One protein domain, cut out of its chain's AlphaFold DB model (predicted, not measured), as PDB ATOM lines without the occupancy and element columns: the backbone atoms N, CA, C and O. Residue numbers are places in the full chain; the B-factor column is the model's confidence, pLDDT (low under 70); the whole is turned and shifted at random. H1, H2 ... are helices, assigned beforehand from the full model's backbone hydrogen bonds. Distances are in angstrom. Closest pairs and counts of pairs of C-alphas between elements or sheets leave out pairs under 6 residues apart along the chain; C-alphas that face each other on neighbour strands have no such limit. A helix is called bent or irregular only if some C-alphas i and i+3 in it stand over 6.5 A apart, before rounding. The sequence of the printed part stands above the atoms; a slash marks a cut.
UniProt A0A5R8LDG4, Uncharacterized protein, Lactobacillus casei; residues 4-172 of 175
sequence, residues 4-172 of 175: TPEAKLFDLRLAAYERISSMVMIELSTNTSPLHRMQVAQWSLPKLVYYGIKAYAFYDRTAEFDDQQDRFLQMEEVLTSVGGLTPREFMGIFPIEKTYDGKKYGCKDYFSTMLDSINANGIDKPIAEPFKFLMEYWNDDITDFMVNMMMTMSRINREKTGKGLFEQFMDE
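Overview. This is residues 4 to 172 of the 175 residues of an uncharacterized protein of Lactobacillus casei (UniProt A0A5R8LDG4). H2b, H3 and H8 cross as a three-sided core, with the long H1 packed along H2b and making a helical hairpin with H2a; its turn, residues 30 to 35, sticks out. H7 packs on H3 and H8, H9 packs on H8, and H4, H5 and H6 form a looser side. The printed part has 169 residues with nine named helices, H1 to H9 in order, and no named strand: all helix, mostly crossed. It is compact, with a radius of gyration of the C-alphas of 17.3 A and spans of 52 by 40 by 36 A.

Arrangement. Start at H1, residues 5 to 30. H2, residues 34 to 57, was assigned as one helix by its hydrogen bonds but is bent, with C-alphas 43 and 46 6.9 A apart; its arms are H2a, residues 34 to 43, and H2b, residues 46 to 57. H1 touches H2b, closest C-alphas Phe 10 and Ala 55 at 4.9 A. Look next at H3, residues 68 to 83, and H8, residues 140 to 161: they touch at a steep tilt of 40 degrees, closest C-alphas Gln 68 and Ile 156 at 6.2 A. H2b touches H8, closest C-alphas Ala 57 and Phe 145 at 4.0 A. Every O i to N i+4 pair is within hydrogen-bond range in H1, H2a, H2b, H3, H4, H7, H8 and H9, residues 87 to 93 being H4, 130 to 135 H7 and 165 to 172 H9; in H6, residues 110 to 121, 5 of 8 are, and H5, residues 102 to 105, is too short for one.

Along the chain. Find C-alpha 5 at (44.427, -3.616, -23.082); H1 runs 37.7 A from there. H8 spans 31.1 A and H3 23.1 A. H9 ends at C-alpha 172, (38.371, -26.471, 10.943).

Size, cuts and confidence. The C-alphas of Thr 30 and Lys 104 are farthest apart, 53.6 A. The printed part has no cut and no long link. Confidence is under 70 at residues 61 to 66, 99 to 103, 105 to 113 and 115 to 117.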
ATOM      1  N   THR A   4      40.190  -2.073 -21.089       74.75
ATOM      2  CA  THR A   4      41.651  -2.021 -20.901       74.75
ATOM      3  C   THR A   4      42.362  -2.950 -21.901       74.75
ATOM      4  O   THR A   4      41.735  -3.878 -22.430       74.75
ATOM      5  N   PRO A   5      43.647  -2.714 -22.229       75.69
ATOM      6  CA  PRO A   5      44.427  -3.616 -23.082       75.69
ATOM      7  C   PRO A   5      44.404  -5.078 -22.608       75.69
ATOM      8  O   PRO A   5      44.266  -5.986 -23.424       75.69
ATOM      9  N   GLU A   6      44.454  -5.299 -21.298       70.38
ATOM     10  CA  GLU A   6      44.449  -6.616 -20.655       70.38
ATOM     11  C   GLU A   6      43.100  -7.316 -20.851       70.38
ATOM     12  O   GLU A   6      43.056  -8.470 -21.274       70.38
ATOM     13  N   ALA A   7      41.991  -6.590 -20.671       71.62
ATOM     14  CA  ALA A   7      40.650  -7.117 -20.920       71.62
ATOM     15  C   ALA A   7      40.426  -7.460 -22.405       71.62
ATOM     16  O   ALA A   7      39.793  -8.463 -22.722       71.62
ATOM     17  N   LYS A   8      40.989  -6.675 -23.336       79.44
ATOM     18  CA  LYS A   8      40.949  -7.010 -24.773       79.44
ATOM     19  C   LYS A   8      41.751  -8.271 -25.087       79.44
ATOM     20  O   LYS A   8      41.331  -9.068 -25.921       79.44
ATOM     21  N   LEU A   9      42.908  -8.454 -24.448       80.62
ATOM     22  CA  LEU A   9      43.719  -9.659 -24.615       80.62
ATOM     23  C   LEU A   9      43.018 -10.893 -24.043       80.62
ATOM     24  O   LEU A   9      43.080 -11.943 -24.678       80.62
ATOM     25  N   PHE A  10      42.333 -10.764 -22.903       81.75
ATOM     26  CA  PHE A  10      41.467 -11.812 -22.365       81.75
ATOM     27  C   PHE A  10      40.422 -12.249 -23.395       81.75
ATOM     28  O   PHE A  10      40.432 -13.412 -23.792       81.75
ATOM     29  N   ASP A  11      39.606 -11.312 -23.896       84.12
ATOM     30  CA  ASP A  11      38.551 -11.617 -24.872       84.12
ATOM     31  C   ASP A  11      39.116 -12.323 -26.115       84.12
ATOM     32  O   ASP A  11      38.554 -13.298 -26.604       84.12
ATOM     33  N   LEU A  12      40.254 -11.843 -26.632       88.50
ATOM     34  CA  LEU A  12      40.893 -12.412 -27.819       88.50
ATOM     35  C   LEU A  12      41.401 -13.838 -27.583       88.50
ATOM     36  O   LEU A  12      41.274 -14.689 -28.465       88.50
ATOM     37  N   ARG A  13      42.002 -14.103 -26.419       89.88
ATOM     38  CA  ARG A  13      42.531 -15.427 -26.063       89.88
ATOM     39  C   ARG A  13      41.402 -16.411 -25.785       89.88
ATOM     40  O   ARG A  13      41.473 -17.535 -26.271       89.88
ATOM     41  N   LEU A  14      40.360 -15.969 -25.083       88.88
ATOM     42  CA  LEU A  14      39.166 -16.767 -24.836       88.88
ATOM     43  C   LEU A  14      38.464 -17.115 -26.153       88.88
ATOM     44  O   LEU A  14      38.240 -18.286 -26.433       88.88
ATOM     45  N   ALA A  15      38.257 -16.137 -27.038       91.25
ATOM     46  CA  ALA A  15      37.667 -16.385 -28.353       91.25
ATOM     47  C   ALA A  15      38.513 -17.343 -29.217       91.25
ATOM     48  O   ALA A  15      37.973 -18.118 -30.011       91.25
ATOM     49  N   ALA A  16      39.846 -17.305 -29.094       93.56
ATOM     50  CA  ALA A  16      40.724 -18.266 -29.760       93.56
ATOM     51  C   ALA A  16      40.565 -19.681 -29.175       93.56
ATOM     52  O   ALA A  16      40.455 -20.638 -29.944       93.56
ATOM     53  N   TYR A  17      40.514 -19.803 -27.844       93.31
ATOM     54  CA  TYR A  17      40.259 -21.063 -27.142       93.31
ATOM     55  C   TYR A  17      38.912 -21.672 -27.551       93.31
ATOM     56  O   TYR A  17      38.877 -22.801 -28.040       93.31
ATOM     57  N   GLU A  18      37.825 -20.904 -27.459       92.81
ATOM     58  CA  GLU A  18      36.464 -21.334 -27.809       92.81
ATOM     59  C   GLU A  18      36.359 -21.782 -29.267       92.81
ATOM     60  O   GLU A  18      35.738 -22.803 -29.575       92.81
ATOM     61  N   ARG A  19      37.010 -21.052 -30.183       95.69
ATOM     62  CA  ARG A  19      37.046 -21.414 -31.604       95.69
ATOM     63  C   ARG A  19      37.729 -22.758 -31.819       95.69
ATOM     64  O   ARG A  19      37.204 -23.587 -32.557       95.69
ATOM     65  N   ILE A  20      38.893 -22.966 -31.207       95.31
ATOM     66  CA  ILE A  20      39.641 -24.220 -31.348       95.31
ATOM     67  C   ILE A  20      38.853 -25.368 -30.717       95.31
ATOM     68  O   ILE A  20      38.702 -26.401 -31.361       95.31
ATOM     69  N   SER A  21      38.303 -25.171 -29.517       93.31
ATOM     70  CA  SER A  21      37.463 -26.162 -28.837       93.31
ATOM     71  C   SER A  21      36.270 -26.569 -29.709       93.31
ATOM     72  O   SER A  21      36.068 -27.752 -29.988       93.31
ATOM     73  N   SER A  22      35.555 -25.592 -30.275       94.56
ATOM     74  CA  SER A  22      34.432 -25.843 -31.185       94.56
ATOM     75  C   SER A  22      34.850 -26.634 -32.429       94.56
ATOM     76  O   SER A  22      34.165 -27.578 -32.820       94.56
ATOM     77  N   MET A  23      35.986 -26.286 -33.045       94.50
ATOM     78  CA  MET A  23      36.521 -27.022 -34.197       94.50
ATOM     79  C   MET A  23      36.848 -28.474 -33.841       94.50
ATOM     80  O   MET A  23      36.440 -29.382 -34.562       94.50
ATOM     81  N   VAL A  24      37.527 -28.698 -32.713       94.00
ATOM     82  CA  VAL A  24      37.858 -30.040 -32.216       94.00
ATOM     83  C   VAL A  24      36.589 -30.862 -32.007       94.00
ATOM     84  O   VAL A  24      36.508 -31.991 -32.485       94.00
ATOM     85  N   MET A  25      35.570 -30.296 -31.357       92.94
ATOM     86  CA  MET A  25      34.303 -30.991 -31.121       92.94
ATOM     87  C   MET A  25      33.609 -31.393 -32.426       92.94
ATOM     88  O   MET A  25      33.148 -32.528 -32.554       92.94
ATOM     89  N   ILE A  26      33.584 -30.500 -33.419       94.56
ATOM     90  CA  ILE A  26      33.014 -30.792 -34.740       94.56
ATOM     91  C   ILE A  26      33.803 -31.911 -35.434       94.56
ATOM     92  O   ILE A  26      33.204 -32.891 -35.883       94.56
ATOM     93  N   GLU A  27      35.132 -31.823 -35.492       93.12
ATOM     94  CA  GLU A  27      35.979 -32.842 -36.131       93.12
ATOM     95  C   GLU A  27      35.803 -34.220 -35.471       93.12
ATOM     96  O   GLU A  27      35.500 -35.208 -36.143       93.12
ATOM     97  N   LEU A  28      35.849 -34.281 -34.137       91.25
ATOM     98  CA  LEU A  28      35.669 -35.527 -33.384       91.25
ATOM     99  C   LEU A  28      34.247 -36.105 -33.477       91.25
ATOM    100  O   LEU A  28      34.068 -37.311 -33.266       91.25
ATOM    101  N   SER A  29      33.241 -35.273 -33.772       92.00
ATOM    102  CA  SER A  29      31.856 -35.713 -34.004       92.00
ATOM    103  C   SER A  29      31.637 -36.272 -35.413       92.00
ATOM    104  O   SER A  29      30.807 -37.160 -35.604       92.00
ATOM    105  N   THR A  30      32.396 -35.782 -36.397       91.44
ATOM    106  CA  THR A  30      32.249 -36.150 -37.814       91.44
ATOM    107  C   THR A  30      33.115 -37.341 -38.207       91.44
ATOM    108  O   THR A  30      32.788 -38.054 -39.157       91.44
ATOM    109  N   ASN A  31      34.192 -37.605 -37.464       89.25
ATOM    110  CA  ASN A  31      35.065 -38.748 -37.688       89.25
ATOM    111  C   ASN A  31      35.544 -39.340 -36.358       89.25
ATOM    112  O   ASN A  31      36.268 -38.723 -35.580       89.25
ATOM    113  N   THR A  32      35.159 -40.589 -36.105       87.44
ATOM    114  CA  THR A  32      35.421 -41.267 -34.831       87.44
ATOM    115  C   THR A  32      36.664 -42.156 -34.848       87.44
ATOM    116  O   THR A  32      36.982 -42.747 -33.813       87.44
ATOM    117  N   SER A  33      37.378 -42.235 -35.980       94.94
ATOM    118  CA  SER A  33      38.561 -43.084 -36.157       94.94
ATOM    119  C   SER A  33      39.655 -42.759 -35.132       94.94
ATOM    120  O   SER A  33      40.020 -41.588 -35.002       94.94
ATOM    121  N   PRO A  34      40.259 -43.762 -34.462       93.69
ATOM    122  CA  PRO A  34      41.342 -43.533 -33.505       93.69
ATOM    123  C   PRO A  34      42.509 -42.722 -34.081       93.69
ATOM    124  O   PRO A  34      42.997 -41.809 -33.426       93.69
ATOM    125  N   LEU A  35      42.909 -42.993 -35.330       93.31
ATOM    126  CA  LEU A  35      43.996 -42.261 -35.986       93.31
ATOM    127  C   LEU A  35      43.649 -40.780 -36.176       93.31
ATOM    128  O   LEU A  35      44.483 -39.913 -35.931       93.31
ATOM    129  N   HIS A  36      42.411 -40.490 -36.579       92.69
ATOM    130  CA  HIS A  36      41.952 -39.113 -36.719       92.69
ATOM    131  C   HIS A  36      41.909 -38.412 -35.359       92.69
ATOM    132  O   HIS A  36      42.440 -37.317 -35.229       92.69
ATOM    133  N   ARG A  37      41.386 -39.071 -34.316       91.75
ATOM    134  CA  ARG A  37      41.382 -38.528 -32.946       91.75
ATOM    135  C   ARG A  37      42.791 -38.179 -32.462       91.75
ATOM    136  O   ARG A  37      42.979 -37.122 -31.871       91.75
ATOM    137  N   MET A  38      43.776 -39.033 -32.748       91.56
ATOM    138  CA  MET A  38      45.181 -38.772 -32.419       91.56
ATOM    139  C   MET A  38      45.734 -37.558 -33.172       91.56
ATOM    140  O   MET A  38      46.389 -36.716 -32.564       91.56
ATOM    141  N   GLN A  39      45.448 -37.432 -34.472       93.62
ATOM    142  CA  GLN A  39      45.859 -36.269 -35.268       93.62
ATOM    143  C   GLN A  39      45.222 -34.981 -34.742       93.62
ATOM    144  O   GLN A  39      45.918 -33.977 -34.592       93.62
ATOM    145  N   VAL A  40      43.925 -35.026 -34.415       94.62
ATOM    146  CA  VAL A  40      43.198 -33.897 -33.828       94.62
ATOM    147  C   VAL A  40      43.826 -33.476 -32.509       94.62
ATOM    148  O   VAL A  40      44.157 -32.302 -32.336       94.62
ATOM    149  N   ALA A  41      44.066 -34.424 -31.602       92.75
ATOM    150  CA  ALA A  41      44.727 -34.160 -30.330       92.75
ATOM    151  C   ALA A  41      46.115 -33.524 -30.530       92.75
ATOM    152  O   ALA A  41      46.416 -32.506 -29.910       92.75
ATOM    153  N   GLN A  42      46.922 -34.058 -31.453       93.12
ATOM    154  CA  GLN A  42      48.287 -33.591 -31.707       93.12
ATOM    155  C   GLN A  42      48.353 -32.110 -32.115       93.12
ATOM    156  O   GLN A  42      49.235 -31.388 -31.654       93.12
ATOM    157  N   TRP A  43      47.447 -31.636 -32.978       94.44
ATOM    158  CA  TRP A  43      47.472 -30.233 -33.408       94.44
ATOM    159  C   TRP A  43      46.743 -29.286 -32.447       94.44
ATOM    160  O   TRP A  43      47.050 -28.087 -32.433       94.44
ATOM    161  N   SER A  44      45.763 -29.790 -31.689       95.88
ATOM    162  CA  SER A  44      44.855 -28.961 -30.887       95.88
ATOM    163  C   SER A  44      45.277 -28.811 -29.431       95.88
ATOM    164  O   SER A  44      45.226 -27.687 -28.932       95.88
ATOM    165  N   LEU A  45      45.746 -29.878 -28.766       95.69
ATOM    166  CA  LEU A  45      46.070 -29.857 -27.333       95.69
ATOM    167  C   LEU A  45      47.053 -28.736 -26.962       95.69
ATOM    168  O   LEU A  45      46.726 -27.962 -26.059       95.69
ATOM    169  N   PRO A  46      48.182 -28.529 -27.676       97.06
ATOM    170  CA  PRO A  46      49.092 -27.431 -27.351       97.06
ATOM    171  C   PRO A  46      48.430 -26.051 -27.428       97.06
ATOM    172  O   PRO A  46      48.738 -25.161 -26.638       97.06
ATOM    173  N   LYS A  47      47.496 -25.861 -28.369       96.69
ATOM    174  CA  LYS A  47      46.805 -24.581 -28.561       96.69
ATOM    175  C   LYS A  47      45.715 -24.369 -27.514       96.69
ATOM    176  O   LYS A  47      45.602 -23.259 -27.004       96.69
ATOM    177  N   LEU A  48      44.941 -25.409 -27.194       96.81
ATOM    178  CA  LEU A  48      43.935 -25.373 -26.129       96.81
ATOM    179  C   LEU A  48      44.592 -25.019 -24.791       96.81
ATOM    180  O   LEU A  48      44.142 -24.097 -24.115       96.81
ATOM    181  N   VAL A  49      45.716 -25.668 -24.476       97.69
ATOM    182  CA  VAL A  49      46.511 -25.382 -23.277       97.69
ATOM    183  C   VAL A  49      47.057 -23.951 -23.299       97.69
ATOM    184  O   VAL A  49      46.844 -23.207 -22.345       97.69
ATOM    185  N   TYR A  50      47.693 -23.520 -24.395       96.88
ATOM    186  CA  TYR A  50      48.255 -22.169 -24.493       96.88
ATOM    187  C   TYR A  50      47.197 -21.068 -24.338       96.88
ATOM    188  O   TYR A  50      47.341 -20.182 -23.495       96.88
ATOM    189  N   TYR A  51      46.136 -21.101 -25.151       95.81
ATOM    190  CA  TYR A  51      45.119 -20.049 -25.142       95.81
ATOM    191  C   TYR A  51      44.263 -20.086 -23.879       95.81
ATOM    192  O   TYR A  51      43.960 -19.019 -23.348       95.81
ATOM    193  N   GLY A  52      43.939 -21.278 -23.369       95.00
ATOM    194  CA  GLY A  52      43.188 -21.447 -22.129       95.00
ATOM    195  C   GLY A  52      43.922 -20.844 -20.934       95.00
ATOM    196  O   GLY A  52      43.399 -19.950 -20.270       95.00
ATOM    197  N   ILE A  53      45.180 -21.241 -20.713       95.69
ATOM    198  CA  ILE A  53      45.999 -20.695 -19.620       95.69
ATOM    199  C   ILE A  53      46.164 -19.180 -19.776       95.69
ATOM    200  O   ILE A  53      45.891 -18.429 -18.842       95.69
ATOM    201  N   LYS A  54      46.538 -18.693 -20.967       92.62
ATOM    202  CA  LYS A  54      46.745 -17.255 -21.208       92.62
ATOM    203  C   LYS A  54      45.473 -16.422 -21.036       92.62
ATOM    204  O   LYS A  54      45.582 -15.233 -20.715       92.62
ATOM    205  N   ALA A  55      44.297 -16.984 -21.312       90.25
ATOM    206  CA  ALA A  55      43.026 -16.320 -21.052       90.25
ATOM    207  C   ALA A  55      42.821 -16.193 -19.538       90.25
ATOM    208  O   ALA A  55      42.747 -15.085 -19.011       90.25
ATOM    209  N   TYR A  56      42.826 -17.308 -18.811       89.62
ATOM    210  CA  TYR A  56      42.471 -17.293 -17.393       89.62
ATOM    211  C   TYR A  56      43.598 -16.868 -16.441       89.62
ATOM    212  O   TYR A  56      43.324 -16.684 -15.261       89.62
ATOM    213  N   ALA A  57      44.828 -16.642 -16.909       88.69
ATOM    214  CA  ALA A  57      45.894 -16.033 -16.107       88.69
ATOM    215  C   ALA A  57      45.686 -14.516 -15.895       88.69
ATOM    216  O   ALA A  57      45.830 -14.017 -14.783       88.69
ATOM    217  N   PHE A  58      45.265 -13.776 -16.929       75.50
ATOM    218  CA  PHE A  58      45.293 -12.298 -16.928       75.50
ATOM    219  C   PHE A  58      43.922 -11.625 -17.038       75.50
ATOM    220  O   PHE A  58      43.824 -10.484 -17.491       75.50
ATOM    221  N   TYR A  59      42.843 -12.315 -16.678       72.62
ATOM    222  CA  TYR A  59      41.531 -11.674 -16.658       72.62
ATOM    223  C   TYR A  59      41.413 -10.691 -15.483       72.62
ATOM    224  O   TYR A  59      42.109 -10.798 -14.469       72.62
ATOM    225  N   ASP A  60      40.476  -9.753 -15.596       70.81
ATOM    226  CA  ASP A  60      40.190  -8.801 -14.530       70.81
ATOM    227  C   ASP A  60      39.546  -9.500 -13.320       70.81
ATOM    228  O   ASP A  60      38.373  -9.872 -13.333       70.81
ATOM    229  N   ARG A  61      40.324  -9.666 -12.247       66.62
ATOM    230  CA  ARG A  61      39.885 -10.276 -10.980       66.62
ATOM    231  C   ARG A  61      38.778  -9.482 -10.279       66.62
ATOM    232  O   ARG A  61      38.111 -10.036  -9.401       66.62
ATOM    233  N   THR A  62      38.600  -8.210 -10.633       63.78
ATOM    234  CA  THR A  62      37.577  -7.322 -10.068       63.78
ATOM    235  C   THR A  62      36.275  -7.332 -10.860       63.78
ATOM    236  O   THR A  62      35.257  -6.897 -10.328       63.78
ATOM    237  N   ALA A  63      36.279  -7.873 -12.082       62.91
ATOM    238  CA  ALA A  63      35.052  -8.078 -12.831       62.91
ATOM    239  C   ALA A  63      34.136  -9.049 -12.068       62.91
ATOM    240  O   ALA A  63      34.551 -10.143 -11.664       62.91
ATOM    241  N   GLU A  64      32.887  -8.635 -11.858       54.91
ATOM    242  CA  GLU A  64      31.815  -9.555 -11.499       54.91
ATOM    243  C   GLU A  64      31.593 -10.470 -12.702       54.91
ATOM    244  O   GLU A  64      31.347 -10.011 -13.816       54.91
ATOM    245  N   PHE A  65      31.783 -11.768 -12.485       62.72
ATOM    246  CA  PHE A  65      31.412 -12.777 -13.467       62.72
ATOM    247  C   PHE A  65      30.013 -13.247 -13.113       62.72
ATOM    248  O   PHE A  65      29.750 -13.498 -11.935       62.72
ATOM    249  N   ASP A  66      29.172 -13.391 -14.131       65.81
ATOM    250  CA  ASP A  66      27.774 -13.783 -13.965       65.81
ATOM    251  C   ASP A  66      27.636 -15.167 -13.298       65.81
ATOM    252  O   ASP A  66      26.675 -15.394 -12.567       65.81
ATOM    253  N   ASP A  67      28.614 -16.069 -13.488       84.06
ATOM    254  CA  ASP A  67      28.640 -17.404 -12.878       84.06
ATOM    255  C   ASP A  67      30.082 -17.878 -12.565       84.06
ATOM    256  O   ASP A  67      30.915 -18.066 -13.457       84.06
ATOM    257  N   GLN A  68      30.408 -18.071 -11.278       85.62
ATOM    258  CA  GLN A  68      31.716 -18.594 -10.852       85.62
ATOM    259  C   GLN A  68      31.880 -20.093 -11.137       85.62
ATOM    260  O   GLN A  68      33.003 -20.554 -11.353       85.62
ATOM    261  N   GLN A  69      30.785 -20.855 -11.123       89.56
ATOM    262  CA  GLN A  69      30.779 -22.297 -11.336       89.56
ATOM    263  C   GLN A  69      31.077 -22.622 -12.803       89.56
ATOM    264  O   GLN A  69      31.937 -23.463 -13.059       89.56
ATOM    265  N   ASP A  70      30.441 -21.925 -13.749       88.56
ATOM    266  CA  ASP A  70      30.716 -22.073 -15.189       88.56
ATOM    267  C   ASP A  70      32.190 -21.787 -15.507       88.56
ATOM    268  O   ASP A  70      32.896 -22.579 -16.132       88.56
ATOM    269  N   ARG A  71      32.713 -20.695 -14.952       87.12
ATOM    270  CA  ARG A  71      34.123 -20.344 -15.081       87.12
ATOM    271  C   ARG A  71      35.055 -21.432 -14.540       87.12
ATOM    272  O   ARG A  71      36.069 -21.736 -15.164       87.12
ATOM    273  N   PHE A  72      34.756 -21.983 -13.364       91.38
ATOM    274  CA  PHE A  72      35.567 -23.057 -12.795       91.38
ATOM    275  C   PHE A  72      35.594 -24.279 -13.716       91.38
ATOM    276  O   PHE A  72      36.673 -24.816 -13.950       91.38
ATOM    277  N   LEU A  73      34.447 -24.657 -14.291       92.62
ATOM    278  CA  LEU A  73      34.358 -25.758 -15.253       92.62
ATOM    279  C   LEU A  73      35.231 -25.497 -16.486       92.62
ATOM    280  O   LEU A  73      36.002 -26.365 -16.885       92.62
ATOM    281  N   GLN A  74      35.212 -24.281 -17.034       90.75
ATOM    282  CA  GLN A  74      36.078 -23.922 -18.162       90.75
ATOM    283  C   GLN A  74      37.572 -24.019 -17.806       90.75
ATOM    284  O   GLN A  74      38.382 -24.504 -18.596       90.75
ATOM    285  N   MET A  75      37.966 -23.585 -16.604       93.88
ATOM    286  CA  MET A  75      39.351 -23.724 -16.134       93.88
ATOM    287  C   MET A  75      39.734 -25.195 -15.898       93.88
ATOM    288  O   MET A  75      40.872 -25.584 -16.166       93.88
ATOM    289  N   GLU A  76      38.794 -26.027 -15.448       95.56
ATOM    290  CA  GLU A  76      38.968 -27.475 -15.295       95.56
ATOM    291  C   GLU A  76      39.152 -28.185 -16.650       95.56
ATOM    292  O   GLU A  76      39.980 -29.090 -16.770       95.56
ATOM    293  N   GLU A  77      38.465 -27.748 -17.706       94.62
ATOM    294  CA  GLU A  77      38.670 -28.259 -19.071       94.62
ATOM    295  C   GLU A  77      40.078 -27.950 -19.600       94.62
ATOM    296  O   GLU A  77      40.746 -28.813 -20.188       94.62
ATOM    297  N   VAL A  78      40.571 -26.730 -19.349       96.69
ATOM    298  CA  VAL A  78      41.957 -26.351 -19.664       96.69
ATOM    299  C   VAL A  78      42.928 -27.249 -18.900       96.69
ATOM    300  O   VAL A  78      43.870 -27.786 -19.486       96.69
ATOM    301  N   LEU A  79      42.674 -27.471 -17.609       96.31
ATOM    302  CA  LEU A  79      43.492 -28.335 -16.765       96.31
ATOM    303  C   LEU A  79      43.491 -29.795 -17.242       96.31
ATOM    304  O   LEU A  79      44.530 -30.451 -17.258       96.31
ATOM    305  N   THR A  80      42.344 -30.291 -17.698       95.56
ATOM    306  CA  THR A  80      42.213 -31.620 -18.308       95.56
ATOM    307  C   THR A  80      43.047 -31.720 -19.585       95.56
ATOM    308  O   THR A  80      43.741 -32.714 -19.798       95.56
ATOM    309  N   SER A  81      43.059 -30.662 -20.402       96.56
ATOM    310  CA  SER A  81      43.871 -30.596 -21.624       96.56
ATOM    311  C   SER A  81      45.376 -30.662 -21.333       96.56
ATOM    312  O   SER A  81      46.120 -31.250 -22.117       96.56
ATOM    313  N   VAL A  82      45.829 -30.132 -20.189       97.19
ATOM    314  CA  VAL A  82      47.229 -30.263 -19.740       97.19
ATOM    315  C   VAL A  82      47.610 -31.728 -19.518       97.19
ATOM    316  O   VAL A  82      48.715 -32.120 -19.882       97.19
ATOM    317  N   GLY A  83      46.699 -32.562 -19.007       95.50
ATOM    318  CA  GLY A  83      46.945 -33.998 -18.823       95.50
ATOM    319  C   GLY A  83      47.188 -34.772 -20.123       95.50
ATOM    320  O   GLY A  83      47.802 -35.837 -20.110       95.50
ATOM    321  N   GLY A  84      46.752 -34.222 -21.260       94.88
ATOM    322  CA  GLY A  84      47.013 -34.783 -22.586       94.88
ATOM    323  C   GLY A  84      48.430 -34.532 -23.112       94.88
ATOM    324  O   GLY A  84      48.793 -35.110 -24.133       94.88
ATOM    325  N   LEU A  85      49.217 -33.683 -22.447       96.06
ATOM    326  CA  LEU A  85      50.593 -33.367 -22.823       96.06
ATOM    327  C   LEU A  85      51.595 -34.125 -21.953       96.06
ATOM    328  O   LEU A  85      51.326 -34.474 -20.802       96.06
ATOM    329  N   THR A  86      52.792 -34.326 -22.490       94.50
ATOM    330  CA  THR A  86      53.974 -34.680 -21.700       94.50
ATOM    331  C   THR A  86      54.588 -33.435 -21.048       94.50
ATOM    332  O   THR A  86      54.454 -32.328 -21.587       94.50
ATOM    333  N   PRO A  87      55.341 -33.570 -19.936       94.06
ATOM    334  CA  PRO A  87      56.108 -32.454 -19.389       94.06
ATOM    335  C   PRO A  87      57.029 -31.795 -20.426       94.06
ATOM    336  O   PRO A  87      57.139 -30.572 -20.446       94.06
ATOM    337  N   ARG A  88      57.647 -32.573 -21.331       92.25
ATOM    338  CA  ARG A  88      58.488 -32.030 -22.410       92.25
ATOM    339  C   ARG A  88      57.717 -31.100 -23.342       92.25
ATOM    340  O   ARG A  88      58.206 -30.019 -23.660       92.25
ATOM    341  N   GLU A  89      56.547 -31.528 -23.805       94.81
ATOM    342  CA  GLU A  89      55.703 -30.714 -24.683       94.81
ATOM    343  C   GLU A  89      55.228 -29.459 -23.957       94.81
ATOM    344  O   GLU A  89      55.321 -28.363 -24.509       94.81
ATOM    345  N   PHE A  90      54.805 -29.599 -22.699       95.62
ATOM    346  CA  PHE A  90      54.364 -28.476 -21.879       95.62
ATOM    347  C   PHE A  90      55.467 -27.425 -21.691       95.62
ATOM    348  O   PHE A  90      55.225 -26.238 -21.905       95.62
ATOM    349  N   MET A  91      56.701 -27.849 -21.395       92.19
ATOM    350  CA  MET A  91      57.865 -26.957 -21.301       92.19
ATOM    351  C   MET A  91      58.175 -26.223 -22.610       92.19
ATOM    352  O   MET A  91      58.732 -25.126 -22.582       92.19
ATOM    353  N   GLY A  92      57.832 -26.817 -23.756       93.19
ATOM    354  CA  GLY A  92      57.942 -26.165 -25.059       93.19
ATOM    355  C   GLY A  92      56.923 -25.040 -25.261       93.19
ATOM    356  O   GLY A  92      57.191 -24.114 -26.025       93.19
ATOM    357  N   ILE A  93      55.777 -25.102 -24.575       95.88
ATOM    358  CA  ILE A  93      54.717 -24.085 -24.622       95.88
ATOM    359  C   ILE A  93      54.981 -22.991 -23.579       95.88
ATOM    360  O   ILE A  93      54.928 -21.805 -23.902       95.88
ATOM    361  N   PHE A  94      55.284 -23.394 -22.343       93.56
ATOM    362  CA  PHE A  94      55.534 -22.516 -21.201       93.56
ATOM    363  C   PHE A  94      56.921 -22.796 -20.628       93.56
ATOM    364  O   PHE A  94      57.053 -23.642 -19.749       93.56
ATOM    365  N   PRO A  95      57.984 -22.127 -21.097       88.88
ATOM    366  CA  PRO A  95      59.325 -22.344 -20.568       88.88
ATOM    367  C   PRO A  95      59.397 -22.056 -19.063       88.88
ATOM    368  O   PRO A  95      58.844 -21.063 -18.589       88.88
ATOM    369  N   ILE A  96      60.105 -22.911 -18.319       81.25
ATOM    370  CA  ILE A  96      60.370 -22.695 -16.889       81.25
ATOM    371  C   ILE A  96      61.291 -21.486 -16.747       81.25
ATOM    372  O   ILE A  96      62.340 -21.409 -17.404       81.25
ATOM    373  N   GLU A  97      60.936 -20.570 -15.858       72.69
ATOM    374  CA  GLU A  97      61.826 -19.477 -15.497       72.69
ATOM    375  C   GLU A  97      63.061 -20.012 -14.769       72.69
ATOM    376  O   GLU A  97      62.980 -20.793 -13.823       72.69
ATOM    377  N   LYS A  98      64.244 -19.580 -15.209       70.88
ATOM    378  CA  LYS A  98      65.522 -19.975 -14.603       70.88
ATOM    379  C   LYS A  98      65.872 -19.067 -13.427       70.88
ATOM    380  O   LYS A  98      66.922 -18.425 -13.423       70.88
ATOM    381  N   THR A  99      64.972 -18.989 -12.457       68.44
ATOM    382  CA  THR A  99      65.228 -18.386 -11.149       68.44
ATOM    383  C   THR A  99      65.745 -19.477 -10.210       68.44
ATOM    384  O   THR A  99      65.331 -20.634 -10.286       68.44
ATOM    385  N   TYR A 100      66.723 -19.134  -9.370       68.94
ATOM    386  CA  TYR A 100      67.446 -20.095  -8.517       68.94
ATOM    387  C   TYR A 100      67.492 -19.663  -7.045       68.94
ATOM    388  O   TYR A 100      68.200 -20.255  -6.233       68.94
ATOM    389  N   ASP A 101      66.780 -18.594  -6.695       68.75
ATOM    390  CA  ASP A 101      66.720 -18.009  -5.360       68.75
ATOM    391  C   ASP A 101      65.378 -18.267  -4.657       68.75
ATOM    392  O   ASP A 101      65.138 -17.713  -3.584       68.75
ATOM    393  N   GLY A 102      64.532 -19.157  -5.188       63.41
ATOM    394  CA  GLY A 102      63.233 -19.489  -4.594       63.41
ATOM    395  C   GLY A 102      63.355 -19.957  -3.145       63.41
ATOM    396  O   GLY A 102      62.662 -19.433  -2.271       63.41
ATOM    397  N   LYS A 103      64.349 -20.801  -2.827       66.69
ATOM    398  CA  LYS A 103      64.639 -21.219  -1.440       66.69
ATOM    399  C   LYS A 103      64.870 -20.048  -0.472       66.69
ATOM    400  O   LYS A 103      64.555 -20.167   0.709       66.69
ATOM    401  N   LYS A 104      65.414 -18.920  -0.942       72.88
ATOM    402  CA  LYS A 104      65.644 -17.720  -0.119       72.88
ATOM    403  C   LYS A 104      64.334 -17.006   0.231       72.88
ATOM    404  O   LYS A 104      64.248 -16.418   1.304       72.88
ATOM    405  N   TYR A 105      63.340 -17.066  -0.652       68.19
ATOM    406  CA  TYR A 105      62.052 -16.381  -0.499       68.19
ATOM    407  C   TYR A 105      60.892 -17.324  -0.151       68.19
ATOM    408  O   TYR A 105      59.756 -16.876  -0.047       68.19
ATOM    409  N   GLY A 106      61.166 -18.619   0.044       63.81
ATOM    410  CA  GLY A 106      60.125 -19.635   0.231       63.81
ATOM    411  C   GLY A 106      59.277 -19.870  -1.025       63.81
ATOM    412  O   GLY A 106      58.180 -20.408  -0.923       63.81
ATOM    413  N   CYS A 107      59.775 -19.458  -2.192       68.25
ATOM    414  CA  CYS A 107      59.128 -19.641  -3.485       68.25
ATOM    415  C   CYS A 107      59.688 -20.876  -4.195       68.25
ATOM    416  O   CYS A 107      60.801 -21.329  -3.913       68.25
ATOM    417  N   LYS A 108      58.922 -21.400  -5.149       67.94
ATOM    418  CA  LYS A 108      59.393 -22.460  -6.042       67.94
ATOM    419  C   LYS A 108      60.465 -21.882  -6.962       67.94
ATOM    420  O   LYS A 108      60.426 -20.702  -7.299       67.94
ATOM    421  N   ASP A 109      61.441 -22.700  -7.323       68.50
ATOM    422  CA  ASP A 109      62.498 -22.330  -8.257       68.50
ATOM    423  C   ASP A 109      62.640 -23.378  -9.364       68.50
ATOM    424  O   ASP A 109      61.916 -24.382  -9.427       68.50
ATOM    425  N   TYR A 110      63.576 -23.130 -10.278       66.38
ATOM    426  CA  TYR A 110      63.868 -24.046 -11.370       66.38
ATOM    427  C   TYR A 110      64.206 -25.464 -10.877       66.38
ATOM    428  O   TYR A 110      63.796 -26.448 -11.496       66.38
ATOM    429  N   PHE A 111      64.935 -25.597  -9.761       61.72
ATOM    430  CA  PHE A 111      65.340 -26.904  -9.245       61.72
ATOM    431  C   PHE A 111      64.163 -27.658  -8.635       61.72
ATOM    432  O   PHE A 111      63.985 -28.828  -8.977       61.72
ATOM    433  N   SER A 112      63.341 -27.009  -7.804       64.62
ATOM    434  CA  SER A 112      62.137 -27.645  -7.254       64.62
ATOM    435  C   SER A 112      61.168 -28.047  -8.369       64.62
ATOM    436  O   SER A 112      60.690 -29.173  -8.386       64.62
ATOM    437  N   THR A 113      60.983 -27.201  -9.390       66.81
ATOM    438  CA  THR A 113      60.123 -27.519 -10.548       66.81
ATOM    439  C   THR A 113      60.613 -28.755 -11.318       66.81
ATOM    440  O   THR A 113      59.832 -29.633 -11.691       66.81
ATOM    441  N   MET A 114      61.925 -28.862 -11.556       71.31
ATOM    442  CA  MET A 114      62.511 -30.007 -12.262       71.31
ATOM    443  C   MET A 114      62.424 -31.309 -11.448       71.31
ATOM    444  O   MET A 114      62.155 -32.372 -12.012       71.31
ATOM    445  N   LEU A 115      62.654 -31.241 -10.135       64.12
ATOM    446  CA  LEU A 115      62.640 -32.403  -9.243       64.12
ATOM    447  C   LEU A 115      61.221 -32.883  -8.916       64.12
ATOM    448  O   LEU A 115      60.951 -34.075  -9.062       64.12
ATOM    449  N   ASP A 116      60.329 -31.976  -8.532       68.25
ATOM    450  CA  ASP A 116      59.025 -32.321  -7.959       68.25
ATOM    451  C   ASP A 116      57.945 -32.521  -9.033       68.25
ATOM    452  O   ASP A 116      57.079 -33.386  -8.889       68.25
ATOM    453  N   SER A 117      58.030 -31.799 -10.157       65.25
ATOM    454  CA  SER A 117      57.028 -31.871 -11.233       65.25
ATOM    455  C   SER A 117      57.452 -32.822 -12.347       65.25
ATOM    456  O   SER A 117      56.692 -33.703 -12.752       65.25
ATOM    457  N   ILE A 118      58.674 -32.664 -12.864       70.25
ATOM    458  CA  ILE A 118      59.087 -33.294 -14.129       70.25
ATOM    459  C   ILE A 118      59.625 -34.710 -13.909       70.25
ATOM    460  O   ILE A 118      59.213 -35.642 -14.606       70.25
ATOM    461  N   ASN A 119      60.498 -34.904 -12.919       70.62
ATOM    462  CA  ASN A 119      61.051 -36.230 -12.630       70.62
ATOM    463  C   ASN A 119      60.009 -37.183 -12.024       70.62
ATOM    464  O   ASN A 119      60.032 -38.374 -12.333       70.62
ATOM    465  N   ALA A 120      59.071 -36.670 -11.220       70.94
ATOM    466  CA  ALA A 120      58.015 -37.475 -10.607       70.94
ATOM    467  C   ALA A 120      56.978 -37.995 -11.625       70.94
ATOM    468  O   ALA A 120      56.529 -39.134 -11.508       70.94
ATOM    469  N   ASN A 121      56.623 -37.195 -12.640       70.12
ATOM    470  CA  ASN A 121      55.667 -37.595 -13.686       70.12
ATOM    471  C   ASN A 121      56.321 -38.418 -14.815       70.12
ATOM    472  O   ASN A 121      55.657 -39.212 -15.481       70.12
ATOM    473  N   GLY A 122      57.635 -38.268 -15.011       83.94
ATOM    474  CA  GLY A 122      58.355 -38.804 -16.160       83.94
ATOM    475  C   GLY A 122      58.210 -37.886 -17.374       83.94
ATOM    476  O   GLY A 122      57.118 -37.677 -17.890       83.94
ATOM    477  N   ILE A 123      59.335 -37.360 -17.860       88.31
ATOM    478  CA  ILE A 123      59.379 -36.256 -18.835       88.31
ATOM    479  C   ILE A 123      58.670 -36.524 -20.179       88.31
ATOM    480  O   ILE A 123      58.208 -35.579 -20.812       88.31
ATOM    481  N   ASP A 124      58.563 -37.792 -20.585       91.94
ATOM    482  CA  ASP A 124      57.974 -38.239 -21.858       91.94
ATOM    483  C   ASP A 124      56.663 -39.030 -21.673       91.94
ATOM    484  O   ASP A 124      56.216 -39.735 -22.577       91.94
ATOM    485  N   LYS A 125      56.052 -38.958 -20.484       92.06
ATOM    486  CA  LYS A 125      54.746 -39.570 -20.198       92.06
ATOM    487  C   LYS A 125      53.675 -38.487 -20.075       92.06
ATOM    488  O   LYS A 125      54.013 -37.381 -19.660       92.06
ATOM    489  N   PRO A 126      52.404 -38.783 -20.405       94.00
ATOM    490  CA  PRO A 126      51.309 -37.854 -20.145       94.00
ATOM    491  C   PRO A 126      51.279 -37.423 -18.675       94.00
ATOM    492  O   PRO A 126      51.532 -38.238 -17.782       94.00
ATOM    493  N   ILE A 127      50.978 -36.150 -18.427       93.88
ATOM    494  CA  ILE A 127      50.894 -35.587 -17.077       93.88
ATOM    495  C   ILE A 127      49.700 -36.218 -16.345       93.88
ATOM    496  O   ILE A 127      48.547 -35.988 -16.699       93.88
ATOM    497  N   ALA A 128      49.973 -37.012 -15.306       90.06
ATOM    498  CA  ALA A 128      48.944 -37.798 -14.618       90.06
ATOM    499  C   ALA A 128      48.106 -36.975 -13.625       90.06
ATOM    500  O   ALA A 128      46.907 -37.205 -13.498       90.06
ATOM    501  N   GLU A 129      48.723 -36.007 -12.935       91.62
ATOM    502  CA  GLU A 129      48.059 -35.116 -11.973       91.62
ATOM    503  C   GLU A 129      48.229 -33.643 -12.399       91.62
ATOM    504  O   GLU A 129      49.067 -32.939 -11.831       91.62
ATOM    505  N   PRO A 130      47.465 -33.141 -13.393       94.19
ATOM    506  CA  PRO A 130      47.681 -31.806 -13.958       94.19
ATOM    507  C   PRO A 130      47.601 -30.680 -12.927       94.19
ATOM    508  O   PRO A 130      48.426 -29.774 -12.958       94.19
ATOM    509  N   PHE A 131      46.667 -30.762 -11.970       93.44
ATOM    510  CA  PHE A 131      46.541 -29.770 -10.897       93.44
ATOM    511  C   PHE A 131      47.843 -29.638 -10.103       93.44
ATOM    512  O   PHE A 131      48.392 -28.550  -9.954       93.44
ATOM    513  N   LYS A 132      48.362 -30.773  -9.625       90.38
ATOM    514  CA  LYS A 132      49.593 -30.836  -8.839       90.38
ATOM    515  C   LYS A 132      50.806 -30.440  -9.673       90.38
ATOM    516  O   LYS A 132      51.646 -29.689  -9.197       90.38
ATOM    517  N   PHE A 133      50.869 -30.905 -10.921       92.00
ATOM    518  CA  PHE A 133      51.926 -30.536 -11.854       92.00
ATOM    519  C   PHE A 133      52.005 -29.016 -12.033       92.00
ATOM    520  O   PHE A 133      53.086 -28.462 -11.870       92.00
ATOM    521  N   LEU A 134      50.878 -28.339 -12.296       93.12
ATOM    522  CA  LEU A 134      50.847 -26.883 -12.462       93.12
ATOM    523  C   LEU A 134      51.108 -26.128 -11.159       93.12
ATOM    524  O   LEU A 134      51.793 -25.111 -11.192       93.12
ATOM    525  N   MET A 135      50.617 -26.622 -10.014       89.00
ATOM    526  CA  MET A 135      50.957 -26.034  -8.714       89.00
ATOM    527  C   MET A 135      52.471 -25.977  -8.525       89.00
ATOM    528  O   MET A 135      52.983 -24.972  -8.042       89.00
ATOM    529  N   GLU A 136      53.186 -27.040  -8.888       86.38
ATOM    530  CA  GLU A 136      54.640 -27.156  -8.759       86.38
ATOM    531  C   GLU A 136      55.427 -26.579  -9.956       86.38
ATOM    532  O   GLU A 136      56.650 -26.705 -10.011       86.38
ATOM    533  N   TYR A 137      54.763 -25.940 -10.926       88.38
ATOM    534  CA  TYR A 137      55.399 -25.446 -12.147       88.38
ATOM    535  C   TYR A 137      55.714 -23.948 -12.081       88.38
ATOM    536  O   TYR A 137      54.815 -23.111 -12.182       88.38
ATOM    537  N   TRP A 138      56.998 -23.594 -11.962       86.69
ATOM    538  CA  TRP A 138      57.412 -22.192 -11.874       86.69
ATOM    539  C   TRP A 138      57.439 -21.476 -13.238       86.69
ATOM    540  O   TRP A 138      58.399 -21.566 -14.012       86.69
ATOM    541  N   ASN A 139      56.350 -20.765 -13.520       90.44
ATOM    542  CA  ASN A 139      56.169 -19.856 -14.649       90.44
ATOM    543  C   ASN A 139      55.063 -18.847 -14.289       90.44
ATOM    544  O   ASN A 139      54.039 -19.258 -13.734       90.44
ATOM    545  N   ASP A 140      55.246 -17.565 -14.604       88.31
ATOM    546  CA  ASP A 140      54.285 -16.506 -14.253       88.31
ATOM    547  C   ASP A 140      52.855 -16.782 -14.753       88.31
ATOM    548  O   ASP A 140      51.898 -16.671 -13.988       88.31
ATOM    549  N   ASP A 141      52.691 -17.224 -16.009       91.94
ATOM    550  CA  ASP A 141      51.365 -17.511 -16.578       91.94
ATOM    551  C   ASP A 141      50.667 -18.648 -15.821       91.94
ATOM    552  O   ASP A 141      49.458 -18.603 -15.578       91.94
ATOM    553  N   ILE A 142      51.434 -19.679 -15.454       93.69
ATOM    554  CA  ILE A 142      50.922 -20.837 -14.717       93.69
ATOM    555  C   ILE A 142      50.564 -20.443 -13.292       93.69
ATOM    556  O   ILE A 142      49.498 -20.808 -12.798       93.69
ATOM    557  N   THR A 143      51.422 -19.651 -12.656       90.06
ATOM    558  CA  THR A 143      51.208 -19.145 -11.301       90.06
ATOM    559  C   THR A 143      49.921 -18.331 -11.240       90.06
ATOM    560  O   THR A 143      49.054 -18.613 -10.413       90.06
ATOM    561  N   ASP A 144      49.740 -17.380 -12.158       90.88
ATOM    562  CA  ASP A 144      48.534 -16.557 -12.218       90.88
ATOM    563  C   ASP A 144      47.278 -17.382 -12.528       90.88
ATOM    564  O   ASP A 144      46.241 -17.188 -11.884       90.88
ATOM    565  N   PHE A 145      47.362 -18.337 -13.461       93.94
ATOM    566  CA  PHE A 145      46.267 -19.262 -13.762       93.94
ATOM    567  C   PHE A 145      45.834 -20.057 -12.522       93.94
ATOM    568  O   PHE A 145      44.643 -20.101 -12.200       93.94
ATOM    569  N   MET A 146      46.787 -20.640 -11.789       94.25
ATOM    570  CA  MET A 146      46.501 -21.452 -10.603       94.25
ATOM    571  C   MET A 146      45.960 -20.612  -9.445       94.25
ATOM    572  O   MET A 146      44.988 -21.013  -8.799       94.25
ATOM    573  N   VAL A 147      46.519 -19.419  -9.211       91.25
ATOM    574  CA  VAL A 147      45.985 -18.460  -8.227       91.25
ATOM    575  C   VAL A 147      44.532 -18.134  -8.543       91.25
ATOM    576  O   VAL A 147      43.672 -18.196  -7.663       91.25
ATOM    577  N   ASN A 148      44.236 -17.848  -9.806       91.31
ATOM    578  CA  ASN A 148      42.885 -17.535 -10.230       91.31
ATOM    579  C   ASN A 148      41.919 -18.705 -10.060       91.31
ATOM    580  O   ASN A 148      40.804 -18.498  -9.583       91.31
ATOM    581  N   MET A 149      42.351 -19.928 -10.377       93.00
ATOM    582  CA  MET A 149      41.537 -21.128 -10.186       93.00
ATOM    583  C   MET A 149      41.152 -21.287  -8.712       93.00
ATOM    584  O   MET A 149      39.975 -21.445  -8.386       93.00
ATOM    585  N   MET A 150      42.129 -21.160  -7.807       92.31
ATOM    586  CA  MET A 150      41.905 -21.250  -6.362       92.31
ATOM    587  C   MET A 150      41.011 -20.120  -5.838       92.31
ATOM    588  O   MET A 150      40.147 -20.352  -4.990       92.31
ATOM    589  N   MET A 151      41.173 -18.895  -6.350       90.12
ATOM    590  CA  MET A 151      40.291 -17.778  -6.006       90.12
ATOM    591  C   MET A 151      38.847 -18.051  -6.432       90.12
ATOM    592  O   MET A 151      37.933 -17.810  -5.644       90.12
ATOM    593  N   THR A 152      38.630 -18.583  -7.639       90.56
ATOM    594  CA  THR A 152      37.300 -18.990  -8.110       90.56
ATOM    595  C   THR A 152      36.708 -20.076  -7.214       90.56
ATOM    596  O   THR A 152      35.581 -19.919  -6.751       90.56
ATOM    597  N   MET A 153      37.476 -21.114  -6.860       91.56
ATOM    598  CA  MET A 153      37.027 -22.135  -5.901       91.56
ATOM    599  C   MET A 153      36.635 -21.521  -4.550       91.56
ATOM    600  O   MET A 153      35.610 -21.880  -3.973       91.56
ATOM    601  N   SER A 154      37.411 -20.551  -4.056       91.31
ATOM    602  CA  SER A 154      37.102 -19.852  -2.808       91.31
ATOM    603  C   SER A 154      35.846 -18.987  -2.895       91.31
ATOM    604  O   SER A 154      35.139 -18.866  -1.895       91.31
ATOM    605  N   ARG A 155      35.553 -18.384  -4.053       89.94
ATOM    606  CA  ARG A 155      34.306 -17.636  -4.278       89.94
ATOM    607  C   ARG A 155      33.100 -18.570  -4.296       89.94
ATOM    608  O   ARG A 155      32.162 -18.325  -3.548       89.94
ATOM    609  N   ILE A 156      33.185 -19.687  -5.022       91.19
ATOM    610  CA  ILE A 156      32.146 -20.732  -5.033       91.19
ATOM    611  C   ILE A 156      31.885 -21.249  -3.613       91.19
ATOM    612  O   ILE A 156      30.736 -21.409  -3.199       91.19
ATOM    613  N   ASN A 157      32.941 -21.506  -2.835       92.75
ATOM    614  CA  ASN A 157      32.786 -21.955  -1.454       92.75
ATOM    615  C   ASN A 157      32.076 -20.907  -0.590       92.75
ATOM    616  O   ASN A 157      31.206 -21.252   0.210       92.75
ATOM    617  N   ARG A 158      32.402 -19.625  -0.789       91.69
ATOM    618  CA  ARG A 158      31.767 -18.514  -0.077       91.69
ATOM    619  C   ARG A 158      30.298 -18.358  -0.443       91.69
ATOM    620  O   ARG A 158      29.496 -18.134   0.453       91.69
ATOM    621  N   GLU A 159      29.930 -18.532  -1.705       90.38
ATOM    622  CA  GLU A 159      28.527 -18.538  -2.138       90.38
ATOM    623  C   GLU A 159      27.733 -19.678  -1.482       90.38
ATOM    624  O   GLU A 159      26.584 -19.487  -1.091       90.38
ATOM    625  N   LYS A 160      28.355 -20.851  -1.301       90.25
ATOM    626  CA  LYS A 160      27.710 -22.036  -0.705       90.25
ATOM    627  C   LYS A 160      27.642 -22.007   0.824       90.25
ATOM    628  O   LYS A 160      26.687 -22.521   1.396       90.25
ATOM    629  N   THR A 161      28.661 -21.463   1.487       92.19
ATOM    630  CA  THR A 161      28.860 -21.613   2.946       92.19
ATOM    631  C   THR A 161      28.925 -20.288   3.708       92.19
ATOM    632  O   THR A 161      28.926 -20.281   4.937       92.19
ATOM    633  N   GLY A 162      29.017 -19.161   3.000       91.62
ATOM    634  CA  GLY A 162      29.321 -17.846   3.565       91.62
ATOM    635  C   GLY A 162      30.811 -17.595   3.828       91.62
ATOM    636  O   GLY A 162      31.159 -16.484   4.221       91.62
ATOM    637  N   LYS A 163      31.702 -18.576   3.604       89.50
ATOM    638  CA  LYS A 163      33.141 -18.488   3.923       89.50
ATOM    639  C   LYS A 163      34.045 -18.843   2.745       89.50
ATOM    640  O   LYS A 163      33.763 -19.750   1.966       89.50
ATOM    641  N   GLY A 164      35.168 -18.141   2.621       89.94
ATOM    642  CA  GLY A 164      36.239 -18.525   1.699       89.94
ATOM    643  C   GLY A 164      36.945 -19.810   2.149       89.94
ATOM    644  O   GLY A 164      36.841 -20.201   3.309       89.94
ATOM    645  N   LEU A 165      37.701 -20.449   1.250       89.69
ATOM    646  CA  LEU A 165      38.396 -21.711   1.558       89.69
ATOM    647  C   LEU A 165      39.401 -21.561   2.708       89.69
ATOM    648  O   LEU A 165      39.480 -22.424   3.574       89.69
ATOM    649  N   PHE A 166      40.143 -20.448   2.746       86.81
ATOM    650  CA  PHE A 166      41.098 -20.189   3.827       86.81
ATOM    651  C   PHE A 166      40.403 -19.927   5.170       86.81
ATOM    652  O   PHE A 166      40.837 -20.446   6.190       86.81
ATOM    653  N   GLU A 167      39.300 -19.172   5.174       88.19
ATOM    654  CA  GLU A 167      38.500 -18.928   6.385       88.19
ATOM    655  C   GLU A 167      37.962 -20.246   6.954       88.19
ATOM    656  O   GLU A 167      38.113 -20.516   8.142       88.19
ATOM    657  N   GLN A 168      37.414 -21.106   6.090       88.94
ATOM    658  CA  GLN A 168      36.952 -22.434   6.484       88.94
ATOM    659  C   GLN A 168      38.093 -23.304   7.032       88.94
ATOM    660  O   GLN A 168      37.925 -23.943   8.068       88.94
ATOM    661  N   PHE A 169      39.261 -23.305   6.381       88.12
ATOM    662  CA  PHE A 169      40.430 -24.045   6.858       88.12
ATOM    663  C   PHE A 169      40.858 -23.603   8.264       88.12
ATOM    664  O   PHE A 169      41.142 -24.454   9.109       88.12
ATOM    665  N   MET A 170      40.887 -22.295   8.532       91.06
ATOM    666  CA  MET A 170      41.227 -21.755   9.855       91.06
ATOM    667  C   MET A 170      40.234 -22.231  10.924       91.06
ATOM    668  O   MET A 170      40.655 -22.699  11.980       91.06
ATOM    669  N   ASP A 171      38.931 -22.215  10.625       91.12
ATOM    670  CA  ASP A 171      37.895 -22.693  11.550       91.12
ATOM    671  C   ASP A 171      38.018 -24.195  11.853       91.12
ATOM    672  O   ASP A 171      37.932 -24.613  13.012       91.12
ATOM    673  N   GLU A 172      38.231 -25.014  10.819       91.75
ATOM    674  CA  GLU A 172      38.371 -26.471  10.943       91.75
ATOM    675  C   GLU A 172      39.622 -26.864  11.740       91.75
ATOM    676  O   GLU A 172      39.594 -27.834  12.502       91.75
TER     677      GLU A 172